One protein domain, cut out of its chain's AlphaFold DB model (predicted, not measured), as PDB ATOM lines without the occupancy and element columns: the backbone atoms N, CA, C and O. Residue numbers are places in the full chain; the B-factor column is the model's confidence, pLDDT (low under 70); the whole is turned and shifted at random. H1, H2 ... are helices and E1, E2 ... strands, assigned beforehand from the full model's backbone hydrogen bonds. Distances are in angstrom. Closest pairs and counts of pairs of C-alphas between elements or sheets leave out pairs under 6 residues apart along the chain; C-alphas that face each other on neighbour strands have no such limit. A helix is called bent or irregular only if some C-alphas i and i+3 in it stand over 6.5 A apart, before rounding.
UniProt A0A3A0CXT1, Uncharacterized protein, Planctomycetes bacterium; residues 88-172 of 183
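This is residues 88 to 172 of the 183 residues of an uncharacterized protein of Planctomycetes bacterium (UniProt A0A3A0CXT1). Two small antiparallel sheets meet at a corner as a V, the three-stranded E1, E2, E3 in one arm and the hairpin E4, E5 in the other, with two helices packed on the inner side. H1 bridges the two sheets, packing on E1 and E5, while H2 packs on E5 and grazes the larger sheet; the long loop of residues 120 to 137 reaches the far end beyond E4 and E5. The printed part has 85 residues, with named elements in the order E1, E2, E3, E4, E5, H1, H2, and its class is mixed. It is compact, with a radius of gyration of the C-alphas of 13.0 A, and elongated, spanning 41 by 25 by 20 A.

E1, residues 90 to 94, E2, residues 97 to 101, and E3, residues 107 to 111, form a meander, each strand the antiparallel neighbour of the one before. E1 and E2 are a hairpin at 172 degrees, with N 92 and O 99 within hydrogen-bond range at 2.8 A. E2 and E3 are a hairpin at 176 degrees, with N 98 and O 110 within range at 2.8 A. E4, residues 115 to 119, and E3 meet only through their link. E5, residues 138 to 142, forms an antiparallel hairpin with E4 at 158 degrees, with N 116 and O 141 within range at 2.7 A. H1, residues 149 to 157, is on the sheet of E1, E2 and E3 at a height over the sheet of 9.8 A; it lies over E1 and E2, slantwise to the strands at 46 degrees to E1 on the local plane. The closest C-alphas of H1 and E5, those of Ala 150 and Leu 140, are 5.0 A apart. H2, residues 161 to 171, only grazes the three-stranded sheet with residues 167 to 171. Its closest C-alpha pair with E5 is Asn 165 and Ile 138, at 6.4 A. H1 and H2 are close but not clearly touching, at a steep tilt of 53 degrees, opposite ways; the closest C-alphas, of Gln 154 and Thr 161, are 7.2 A apart. In H1 every O i to N i+4 pair is within hydrogen-bond range, in H2 5 of 7.

E1 begins at C-alpha 90, (-40.382, -14.412, 46.570), and measures 12.7 A from first to last C-alpha. E2 measures 13.5 A, E3 13.4 A, E4 13.1 A and E5 13.3 A; E5 begins at C-alpha 138, (-37.938, 6.682, 47.743). H1 is 11.4 A long. H2 is 15.7 A long and ends at C-alpha 171, (-44.976, 4.072, 40.075); it is irregular, with C-alphas 167 and 170 7.1 A apart.

The two C-alphas farthest apart, those of Pro 104 and Asp 126, are 42.3 A apart. The printed part has no cut. The link from E4 to E5, 18 residues, is long. Mean pLDDT of the printed part is 80.6, and residues 120 to 125 and residue 135 are under 70.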
ATOM      1  N   LYS A  88     -42.663 -21.780  47.675       83.81
ATOM      2  CA  LYS A  88     -41.898 -20.744  46.969       83.81
ATOM      3  C   LYS A  88     -41.891 -19.461  47.805       83.81
ATOM      4  O   LYS A  88     -42.894 -19.100  48.404       83.81
ATOM      5  N   THR A  89     -40.738 -18.815  47.859       86.38
ATOM      6  CA  THR A  89     -40.498 -17.606  48.650       86.38
ATOM      7  C   THR A  89     -39.961 -16.535  47.717       86.38
ATOM      8  O   THR A  89     -38.920 -16.748  47.087       86.38
ATOM      9  N   PHE A  90     -40.675 -15.425  47.578       86.69
ATOM     10  CA  PHE A  90     -40.382 -14.412  46.570       86.69
ATOM     11  C   PHE A  90     -40.859 -13.028  46.995       86.69
ATOM     12  O   PHE A  90     -41.760 -12.888  47.822       86.69
ATOM     13  N   ILE A  91     -40.252 -12.021  46.378       86.50
ATOM     14  CA  ILE A  91     -40.703 -10.634  46.412       86.50
ATOM     15  C   ILE A  91     -41.061 -10.253  44.982       86.50
ATOM     16  O   ILE A  91     -40.280 -10.496  44.059       86.50
ATOM     17  N   GLU A  92     -42.258  -9.713  44.813       88.06
ATOM     18  CA  GLU A  92     -42.834  -9.321  43.539       88.06
ATOM     19  C   GLU A  92     -43.369  -7.891  43.635       88.06
ATOM     20  O   GLU A  92     -44.151  -7.567  44.531       88.06
ATOM     21  N   ILE A  93     -42.926  -7.041  42.711       84.94
ATOM     22  CA  ILE A  93     -43.408  -5.671  42.540       84.94
ATOM     23  C   ILE A  93     -43.976  -5.595  41.129       84.94
ATOM     24  O   ILE A  93     -43.279  -5.872  40.147       84.94
ATOM     25  N   GLY A  94     -45.256  -5.261  41.032       84.25
ATOM     26  CA  GLY A  94     -45.970  -5.229  39.766       84.25
ATOM     27  C   GLY A  94     -47.065  -4.165  39.736       84.25
ATOM     28  O   GLY A  94     -47.261  -3.428  40.702       84.25
ATOM     29  N   PRO A  95     -47.835  -4.107  38.639       77.69
ATOM     30  CA  PRO A  95     -48.829  -3.057  38.426       77.69
ATOM     31  C   PRO A  95     -49.986  -3.093  39.429       77.69
ATOM     32  O   PRO A  95     -50.632  -2.077  39.649       77.69
ATOM     33  N   CYS A  96     -50.240  -4.238  40.064       81.88
ATOM     34  CA  CYS A  96     -51.289  -4.368  41.077       81.88
ATOM     35  C   CYS A  96     -50.821  -3.980  42.491       81.88
ATOM     36  O   CYS A  96     -51.658  -3.803  43.373       81.88
ATOM     37  N   GLY A  97     -49.510  -3.873  42.727       83.88
ATOM     38  CA  GLY A  97     -48.938  -3.573  44.038       83.88
ATOM     39  C   GLY A  97     -47.705  -4.410  44.363       83.88
ATOM     40  O   GLY A  97     -46.988  -4.893  43.482       83.88
ATOM     41  N   VAL A  98     -47.479  -4.598  45.660       85.81
ATOM     42  CA  VAL A  98     -46.323  -5.298  46.220       85.81
ATOM     43  C   VAL A  98     -46.780  -6.578  46.907       85.81
ATOM     44  O   VAL A  98     -47.583  -6.559  47.843       85.81
ATOM     45  N   ARG A  99     -46.225  -7.710  46.472       89.00
ATOM     46  CA  ARG A  99     -46.488  -9.029  47.047       89.00
ATOM     47  C   ARG A  99     -45.192  -9.663  47.525       89.00
ATOM     48  O   ARG A  99     -44.226  -9.790  46.782       89.00
ATOM     49  N   MET A 100     -45.183 -10.122  48.768       88.19
ATOM     50  CA  MET A 100     -44.049 -10.814  49.369       88.19
ATOM     51  C   MET A 100     -44.524 -12.105  50.027       88.19
ATOM     52  O   MET A 100     -45.309 -12.091  50.975       88.19
ATOM     53  N   GLU A 101     -44.011 -13.236  49.557       88.38
ATOM     54  CA  GLU A 101     -44.100 -14.506  50.271       88.38
ATOM     55  C   GLU A 101     -42.759 -14.775  50.958       88.38
ATOM     56  O   GLU A 101     -41.830 -15.317  50.358       88.38
ATOM     57  N   LEU A 102     -42.656 -14.400  52.235       84.19
ATOM     58  CA  LEU A 102     -41.418 -14.489  53.016       84.19
ATOM     59  C   LEU A 102     -41.346 -15.773  53.868       84.19
ATOM     60  O   LEU A 102     -40.581 -15.850  54.827       84.19
ATOM     61  N   GLY A 103     -42.157 -16.787  53.557       85.88
ATOM     62  CA  GLY A 103     -42.177 -18.069  54.268       85.88
ATOM     63  C   GLY A 103     -42.549 -17.929  55.755       85.88
ATOM     64  O   GLY A 103     -43.664 -17.485  56.040       85.88
ATOM     65  N   PRO A 104     -41.663 -18.277  56.714       82.19
ATOM     66  CA  PRO A 104     -41.951 -18.187  58.152       82.19
ATOM     67  C   PRO A 104     -42.121 -16.745  58.656       82.19
ATOM     68  O   PRO A 104     -42.631 -16.532  59.755       82.19
ATOM     69  N   TYR A 105     -41.702 -15.746  57.872       80.94
ATOM     70  CA  TYR A 105     -41.934 -14.331  58.175       80.94
ATOM     71  C   TYR A 105     -43.342 -13.861  57.798       80.94
ATOM     72  O   TYR A 105     -43.705 -12.730  58.105       80.94
ATOM     73  N   GLY A 106     -44.142 -14.738  57.191       83.44
ATOM     74  CA  GLY A 106     -45.506 -14.452  56.786       83.44
ATOM     75  C   GLY A 106     -45.609 -14.046  55.323       83.44
ATOM     76  O   GLY A 106     -44.690 -14.213  54.512       83.44
ATOM     77  N   ARG A 107     -46.795 -13.556  54.983       87.50
ATOM     78  CA  ARG A 107     -47.158 -13.106  53.645       87.50
ATOM     79  C   ARG A 107     -47.610 -11.664  53.742       87.50
ATOM     80  O   ARG A 107     -48.397 -11.336  54.623       87.50
ATOM     81  N   PHE A 108     -47.134 -10.849  52.817       85.69
ATOM     82  CA  PHE A 108     -47.529  -9.458  52.688       85.69
ATOM     83  C   PHE A 108     -48.070  -9.243  51.285       85.69
ATOM     84  O   PHE A 108     -47.458  -9.655  50.302       85.69
ATOM     85  N   ASN A 109     -49.242  -8.635  51.199       87.50
ATOM     86  CA  ASN A 109     -49.850  -8.241  49.942       87.50
ATOM     87  C   ASN A 109     -50.446  -6.858  50.162       87.50
ATOM     88  O   ASN A 109     -51.380  -6.726  50.948       87.50
ATOM     89  N   ALA A 110     -49.866  -5.858  49.513       86.44
ATOM     90  CA  ALA A 110     -50.308  -4.479  49.596       86.44
ATOM     91  C   ALA A 110     -50.578  -3.974  48.181       86.44
ATOM     92  O   ALA A 110     -49.697  -4.016  47.321       86.44
ATOM     93  N   GLU A 111     -51.805  -3.526  47.931       88.44
ATOM     94  CA  GLU A 111     -52.149  -2.847  46.684       88.44
ATOM     95  C   GLU A 111     -51.600  -1.418  46.707       88.44
ATOM     96  O   GLU A 111     -51.441  -0.834  47.777       88.44
ATOM     97  N   TRP A 112     -51.350  -0.810  45.543       86.25
ATOM     98  CA  TRP A 112     -50.815   0.560  45.477       86.25
ATOM     99  C   TRP A 112     -51.669   1.591  46.231       86.25
ATOM    100  O   TRP A 112     -51.125   2.531  46.799       86.25
ATOM    101  N   LYS A 113     -52.991   1.385  46.307       84.94
ATOM    102  CA  LYS A 113     -53.913   2.239  47.079       84.94
ATOM    103  C   LYS A 113     -53.636   2.224  48.592       84.94
ATOM    104  O   LYS A 113     -53.904   3.209  49.276       84.94
ATOM    105  N   ASP A 114     -53.091   1.118  49.093       85.31
ATOM    106  CA  ASP A 114     -52.785   0.880  50.506       85.31
ATOM    107  C   ASP A 114     -51.320   1.202  50.832       85.31
ATOM    108  O   ASP A 114     -50.880   1.092  51.978       85.31
ATOM    109  N   VAL A 115     -50.553   1.620  49.825       83.88
ATOM    110  CA  VAL A 115     -49.150   1.988  49.942       83.88
ATOM    111  C   VAL A 115     -49.016   3.500  49.794       83.88
ATOM    112  O   VAL A 115     -49.696   4.168  49.015       83.88
ATOM    113  N   GLU A 116     -48.167   4.072  50.625       84.25
ATOM    114  CA  GLU A 116     -47.724   5.444  50.538       84.25
ATOM    115  C   GLU A 116     -46.309   5.430  49.969       84.25
ATOM    116  O   GLU A 116     -45.390   4.861  50.560       84.25
ATOM    117  N   LEU A 117     -46.175   6.004  48.779       81.62
ATOM    118  CA  LEU A 117     -44.913   6.169  48.084       81.62
ATOM    119  C   LEU A 117     -44.563   7.655  48.163       81.62
ATOM    120  O   LEU A 117     -45.286   8.483  47.610       81.62
ATOM    121  N   LYS A 118     -43.501   7.993  48.891       81.12
ATOM    122  CA  LYS A 118     -43.039   9.374  49.077       81.12
ATOM    123  C   LYS A 118     -41.583   9.490  48.662       81.12
ATOM    124  O   LYS A 118     -40.813   8.555  48.863       81.12
ATOM    125  N   LEU A 119     -41.196  10.640  48.121       77.00
ATOM    126  CA  LEU A 119     -39.791  11.027  48.148       77.00
ATOM    127  C   LEU A 119     -39.497  11.619  49.523       77.00
ATOM    128  O   LEU A 119     -40.313  12.351  50.077       77.00
ATOM    129  N   ARG A 120     -38.352  11.243  50.087       68.69
ATOM    130  CA  ARG A 120     -37.906  11.702  51.404       68.69
ATOM    131  C   ARG A 120     -37.586  13.192  51.426       68.69
ATOM    132  O   ARG A 120     -37.782  13.834  52.450       68.69
ATOM    133  N   ASP A 121     -37.103  13.698  50.300       69.19
ATOM    134  CA  ASP A 121     -36.825  15.110  50.090       69.19
ATOM    135  C   ASP A 121     -37.898  15.693  49.165       69.19
ATOM    136  O   ASP A 121     -38.357  15.010  48.242       69.19
ATOM    137  N   ASP A 122     -38.270  16.953  49.408       65.12
ATOM    138  CA  ASP A 122     -39.177  17.746  48.568       65.12
ATOM    139  C   ASP A 122     -38.494  18.077  47.229       65.12
ATOM    140  O   ASP A 122     -38.130  19.217  46.937       65.12
ATOM    141  N   PHE A 123     -38.243  17.049  46.422       66.25
ATOM    142  CA  PHE A 123     -37.757  17.218  45.067       66.25
ATOM    143  C   PHE A 123     -38.886  17.752  44.200       66.25
ATOM    144  O   PHE A 123     -39.990  17.204  44.179       66.25
ATOM    145  N   ASP A 124     -38.568  18.802  43.450       67.50
ATOM    146  CA  ASP A 124     -39.449  19.316  42.418       67.50
ATOM    147  C   ASP A 124     -39.778  18.178  41.424       67.50
ATOM    148  O   ASP A 124     -38.851  17.548  40.886       67.50
ATOM    149  N   PRO A 125     -41.068  17.863  41.194       66.50
ATOM    150  CA  PRO A 125     -41.488  16.816  40.267       66.50
ATOM    151  C   PRO A 125     -40.953  17.003  38.844       66.50
ATOM    152  O   PRO A 125     -40.797  16.008  38.136       66.50
ATOM    153  N   ASP A 126     -40.610  18.226  38.441       70.38
ATOM    154  CA  ASP A 126     -40.033  18.500  37.122       70.38
ATOM    155  C   ASP A 126     -38.543  18.106  37.032       70.38
ATOM    156  O   ASP A 126     -38.004  17.899  35.943       70.38
ATOM    157  N   VAL A 127     -37.862  17.939  38.173       72.00
ATOM    158  CA  VAL A 127     -36.435  17.568  38.254       72.00
ATOM    159  C   VAL A 127     -36.244  16.051  38.415       72.00
ATOM    160  O   VAL A 127     -35.160  15.516  38.166       72.00
ATOM    161  N   LEU A 128     -37.310  15.326  38.759       71.25
ATOM    162  CA  LEU A 128     -37.318  13.875  38.985       71.25
ATOM    163  C   LEU A 128     -36.869  13.048  37.772       71.25
ATOM    164  O   LEU A 128     -36.291  11.971  37.939       71.25
ATOM    165  N   ASP A 129     -37.078  13.544  36.555       72.25
ATOM    166  CA  ASP A 129     -36.622  12.873  35.334       72.25
ATOM    167  C   ASP A 129     -35.102  13.005  35.113       72.25
ATOM    168  O   ASP A 129     -34.485  12.133  34.492       72.25
ATOM    169  N   TYR A 130     -34.471  14.018  35.711       74.12
ATOM    170  CA  TYR A 130     -33.045  14.324  35.557       74.12
ATOM    171  C   TYR A 130     -32.170  13.806  36.705       74.12
ATOM    172  O   TYR A 130     -30.946  13.745  36.570       74.12
ATOM    173  N   LEU A 131     -32.776  13.419  37.830       72.31
ATOM    174  CA  LEU A 131     -32.055  12.866  38.972       72.31
ATOM    175  C   LEU A 131     -31.557  11.440  38.678       72.31
ATOM    176  O   LEU A 131     -32.319  10.605  38.174       72.31
ATOM    177  N   PRO A 132     -30.289  11.125  39.008       74.81
ATOM    178  CA  PRO A 132     -29.805   9.756  38.945       74.81
ATOM    179  C   PRO A 132     -30.534   8.899  39.984       74.81
ATOM    180  O   PRO A 132     -30.795   9.347  41.101       74.81
ATOM    181  N   ASP A 133     -30.807   7.638  39.645       74.25
ATOM    182  CA  ASP A 133     -31.582   6.730  40.500       74.25
ATOM    183  C   ASP A 133     -30.943   6.537  41.891       74.25
ATOM    184  O   ASP A 133     -31.647   6.286  42.865       74.25
ATOM    185  N   ALA A 134     -29.622   6.701  42.019       70.12
ATOM    186  CA  ALA A 134     -28.904   6.644  43.293       70.12
ATOM    187  C   ALA A 134     -29.177   7.840  44.230       70.12
ATOM    188  O   ALA A 134     -28.980   7.714  45.437       70.12
ATOM    189  N   ALA A 135     -29.616   8.984  43.691       69.19
ATOM    190  CA  ALA A 135     -29.948  10.188  44.459       69.19
ATOM    191  C   ALA A 135     -31.422  10.235  44.891       69.19
ATOM    192  O   ALA A 135     -31.789  11.052  45.731       69.19
ATOM    193  N   LEU A 136     -32.269   9.358  44.345       71.38
ATOM    194  CA  LEU A 136     -33.662   9.257  44.760       71.38
ATOM    195  C   LEU A 136     -33.734   8.595  46.144       71.38
ATOM    196  O   LEU A 136     -33.221   7.502  46.363       71.38
ATOM    197  N   ALA A 137     -34.393   9.230  47.102       74.94
ATOM    198  CA  ALA A 137     -34.685   8.622  48.396       74.94
ATOM    199  C   ALA A 137     -36.171   8.249  48.440       74.94
ATOM    200  O   ALA A 137     -36.984   8.984  48.994       74.94
ATOM    201  N   ILE A 138     -36.542   7.137  47.794       79.88
ATOM    202  CA  ILE A 138     -37.938   6.682  47.743       79.88
ATOM    203  C   ILE A 138     -38.279   5.927  49.032       79.88
ATOM    204  O   ILE A 138     -37.711   4.872  49.324       79.88
ATOM    205  N   GLU A 139     -39.252   6.440  49.776       82.56
ATOM    206  CA  GLU A 139     -39.872   5.765  50.909       82.56
ATOM    207  C   GLU A 139     -41.132   5.023  50.450       82.56
ATOM    208  O   GLU A 139     -42.005   5.576  49.779       82.56
ATOM    209  N   LEU A 140     -41.235   3.748  50.831       83.56
ATOM    210  CA  LEU A 140     -42.374   2.887  50.523       83.56
ATOM    211  C   LEU A 140     -42.961   2.383  51.840       83.56
ATOM    212  O   LEU A 140     -42.395   1.491  52.474       83.56
ATOM    213  N   ARG A 141     -44.096   2.939  52.262       86.19
ATOM    214  CA  ARG A 141     -44.729   2.606  53.544       86.19
ATOM    215  C   ARG A 141     -46.130   2.065  53.341       86.19
ATOM    216  O   ARG A 141     -46.872   2.522  52.484       86.19
ATOM    217  N   HIS A 142     -46.527   1.087  54.141       86.12
ATOM    218  CA  HIS A 142     -47.912   0.627  54.152       86.12
ATOM    219  C   HIS A 142     -48.777   1.606  54.963       86.12
ATOM    220  O   HIS A 142     -48.483   1.844  56.135       86.12
ATOM    221  N   ARG A 143     -49.846   2.157  54.370       83.25
ATOM    222  CA  ARG A 143     -50.664   3.232  54.971       83.25
ATOM    223  C   ARG A 143     -51.282   2.838  56.308       83.25
ATOM    224  O   ARG A 143     -51.282   3.631  57.238       83.25
ATOM    225  N   GLN A 144     -51.798   1.613  56.417       82.25
ATOM    226  CA  GLN A 144     -52.526   1.184  57.619       82.25
ATOM    227  C   GLN A 144     -51.604   0.764  58.765       82.25
ATOM    228  O   GLN A 144     -51.903   1.019  59.926       82.25
ATOM    229  N   SER A 145     -50.492   0.092  58.455       80.69
ATOM    230  CA  SER A 145     -49.594  -0.457  59.480       80.69
ATOM    231  C   SER A 145     -48.365   0.413  59.740       80.69
ATOM    232  O   SER A 145     -47.587   0.112  60.642       80.69
ATOM    233  N   GLY A 146     -48.131   1.438  58.915       81.38
ATOM    234  CA  GLY A 146     -46.933   2.277  58.952       81.38
ATOM    235  C   GLY A 146     -45.632   1.533  58.635       81.38
ATOM    236  O   GLY A 146     -44.555   2.116  58.786       81.38
ATOM    237  N   THR A 147     -45.716   0.260  58.227       83.31
ATOM    238  CA  THR A 147     -44.566  -0.620  57.996       83.31
ATOM    239  C   THR A 147     -43.759  -0.133  56.803       83.31
ATOM    240  O   THR A 147     -44.319   0.092  55.732       83.31
ATOM    241  N   ASP A 148     -42.448  -0.016  56.986       85.69
ATOM    242  CA  ASP A 148     -41.513   0.322  55.919       85.69
ATOM    243  C   ASP A 148     -41.269  -0.902  55.021       85.69
ATOM    244  O   ASP A 148     -40.558  -1.851  55.371       85.69
ATOM    245  N   LEU A 149     -41.927  -0.897  53.864       83.50
ATOM    246  CA  LEU A 149     -41.810  -1.934  52.850       83.50
ATOM    247  C   LEU A 149     -40.494  -1.799  52.075       83.50
ATOM    248  O   LEU A 149     -39.969  -2.822  51.636       83.50
ATOM    249  N   ALA A 150     -39.937  -0.589  51.938       83.62
ATOM    250  CA  ALA A 150     -38.657  -0.370  51.264       83.62
ATOM    251  C   ALA A 150     -37.537  -1.114  51.989       83.62
ATOM    252  O   ALA A 150     -36.809  -1.903  51.380       83.62
ATOM    253  N   LEU A 151     -37.473  -0.954  53.312       83.19
ATOM    254  CA  LEU A 151     -36.480  -1.626  54.144       83.19
ATOM    255  C   LEU A 151     -36.618  -3.152  54.077       83.19
ATOM    256  O   LEU A 151     -35.614  -3.864  53.983       83.19
ATOM    257  N   LEU A 152     -37.848  -3.673  54.085       81.44
ATOM    258  CA  LEU A 152     -38.092  -5.111  53.937       81.44
ATOM    259  C   LEU A 152     -37.612  -5.620  52.574       81.44
ATOM    260  O   LEU A 152     -36.878  -6.609  52.516       81.44
ATOM    261  N   ILE A 153     -37.971  -4.938  51.485       84.31
ATOM    262  CA  ILE A 153     -37.566  -5.337  50.134       84.31
ATOM    263  C   ILE A 153     -36.047  -5.291  50.006       84.31
ATOM    264  O   ILE A 153     -35.460  -6.288  49.606       84.31
ATOM    265  N   GLN A 154     -35.389  -4.199  50.390       83.56
ATOM    266  CA  GLN A 154     -33.932  -4.076  50.279       83.56
ATOM    267  C   GLN A 154     -33.209  -5.157  51.094       83.56
ATOM    268  O   GLN A 154     -32.316  -5.843  50.586       83.56
ATOM    269  N   ARG A 155     -33.653  -5.394  52.336       80.56
ATOM    270  CA  ARG A 155     -33.047  -6.388  53.231       80.56
ATOM    271  C   ARG A 155     -33.151  -7.812  52.688       80.56
ATOM    272  O   ARG A 155     -32.193  -8.584  52.797       80.56
ATOM    273  N   TYR A 156     -34.312  -8.174  52.146       77.12
ATOM    274  CA  TYR A 156     -34.618  -9.547  51.748       77.12
ATOM    275  C   TYR A 156     -34.345  -9.828  50.262       77.12
ATOM    276  O   TYR A 156     -33.890 -10.924  49.930       77.12
ATOM    277  N   ALA A 157     -34.562  -8.855  49.375       77.62
ATOM    278  CA  ALA A 157     -34.303  -8.976  47.942       77.62
ATOM    279  C   ALA A 157     -32.834  -8.737  47.569       77.62
ATOM    280  O   ALA A 157     -32.457  -9.107  46.458       77.62
ATOM    281  N   LEU A 158     -31.993  -8.185  48.461       75.81
ATOM    282  CA  LEU A 158     -30.579  -7.887  48.169       75.81
ATOM    283  C   LEU A 158     -30.414  -6.993  46.930       75.81
ATOM    284  O   LEU A 158     -29.578  -7.245  46.064       75.81
ATOM    285  N   ILE A 159     -31.271  -5.990  46.812       81.81
ATOM    286  CA  ILE A 159     -31.170  -4.973  45.768       81.81
ATOM    287  C   ILE A 159     -30.487  -3.743  46.356       81.81
ATOM    288  O   ILE A 159     -30.690  -3.429  47.533       81.81
ATOM    289  N   SER A 160     -29.656  -3.074  45.559       81.75
ATOM    290  CA  SER A 160     -29.118  -1.771  45.950       81.75
ATOM    291  C   SER A 160     -30.248  -0.743  46.015       81.75
ATOM    292  O   SER A 160     -31.306  -0.927  45.406       81.75
ATOM    293  N   THR A 161     -30.028   0.355  46.737       80.94
ATOM    294  CA  THR A 161     -30.968   1.484  46.768       80.94
ATOM    295  C   THR A 161     -31.258   1.993  45.356       80.94
ATOM    296  O   THR A 161     -32.409   2.208  45.004       80.94
ATOM    297  N   GLU A 162     -30.233   2.070  44.508       82.12
ATOM    298  CA  GLU A 162     -30.360   2.451  43.100       82.12
ATOM    299  C   GLU A 162     -31.255   1.484  42.302       82.12
ATOM    300  O   GLU A 162     -32.177   1.917  41.615       82.12
ATOM    301  N   GLU A 163     -31.046   0.165  42.429       82.50
ATOM    302  CA  GLU A 163     -31.877  -0.836  41.745       82.50
ATOM    303  C   GLU A 163     -33.332  -0.772  42.239       82.50
ATOM    304  O   GLU A 163     -34.261  -0.850  41.435       82.50
ATOM    305  N   PHE A 164     -33.533  -0.578  43.545       83.94
ATOM    306  CA  PHE A 164     -34.851  -0.384  44.145       83.94
ATOM    307  C   PHE A 164     -35.562   0.855  43.593       83.94
ATOM    308  O   PHE A 164     -36.722   0.763  43.185       83.94
ATOM    309  N   ASN A 165     -34.862   1.986  43.523       84.06
ATOM    310  CA  ASN A 165     -35.420   3.231  43.014       84.06
ATOM    311  C   ASN A 165     -35.795   3.117  41.541       84.06
ATOM    312  O   ASN A 165     -36.898   3.499  41.162       84.06
ATOM    313  N   ARG A 166     -34.933   2.494  40.732       82.69
ATOM    314  CA  ARG A 166     -35.205   2.229  39.317       82.69
ATOM    315  C   ARG A 166     -36.471   1.391  39.113       82.69
ATOM    316  O   ARG A 166     -37.233   1.650  38.186       82.69
ATOM    317  N   ILE A 167     -36.717   0.402  39.977       83.69
ATOM    318  CA  ILE A 167     -37.926  -0.441  39.925       83.69
ATOM    319  C   ILE A 167     -39.185   0.352  40.310       83.69
ATOM    320  O   ILE A 167     -40.255   0.110  39.749       83.69
ATOM    321  N   LEU A 168     -39.075   1.278  41.267       83.06
ATOM    322  CA  LEU A 168     -40.209   2.054  41.778       83.06
ATOM    323  C   LEU A 168     -40.507   3.329  40.992       83.06
ATOM    324  O   LEU A 168     -41.637   3.809  41.045       83.06
ATOM    325  N   ARG A 169     -39.542   3.849  40.232       79.00
ATOM    326  CA  ARG A 169     -39.665   5.086  39.449       79.00
ATOM    327  C   ARG A 169     -40.920   5.151  38.563       79.00
ATOM    328  O   ARG A 169     -41.572   6.190  38.576       79.00
ATOM    329  N   PRO A 170     -41.344   4.078  37.862       80.12
ATOM    330  CA  PRO A 170     -42.570   4.104  37.057       80.12
ATOM    331  C   PRO A 170     -43.864   4.288  37.864       80.12
ATOM    332  O   PRO A 170     -44.887   4.649  37.289       80.12
ATOM    333  N   TYR A 171     -43.829   4.007  39.168       77.62
ATOM    334  CA  TYR A 171     -44.976   4.072  40.075       77.62
ATOM    335  C   TYR A 171     -45.005   5.353  40.910       77.62
ATOM    336  O   TYR A 171     -45.942   5.546  41.687       77.62
ATOM    337  N   LEU A 172     -43.995   6.218  40.771       76.88
ATOM    338  CA  LEU A 172     -44.008   7.532  41.397       76.88
ATOM    339  C   LEU A 172     -45.181   8.355  40.859       76.88
ATOM    340  O   LEU A 172     -45.450   8.309  39.654       76.88
TER     341      LEU A 172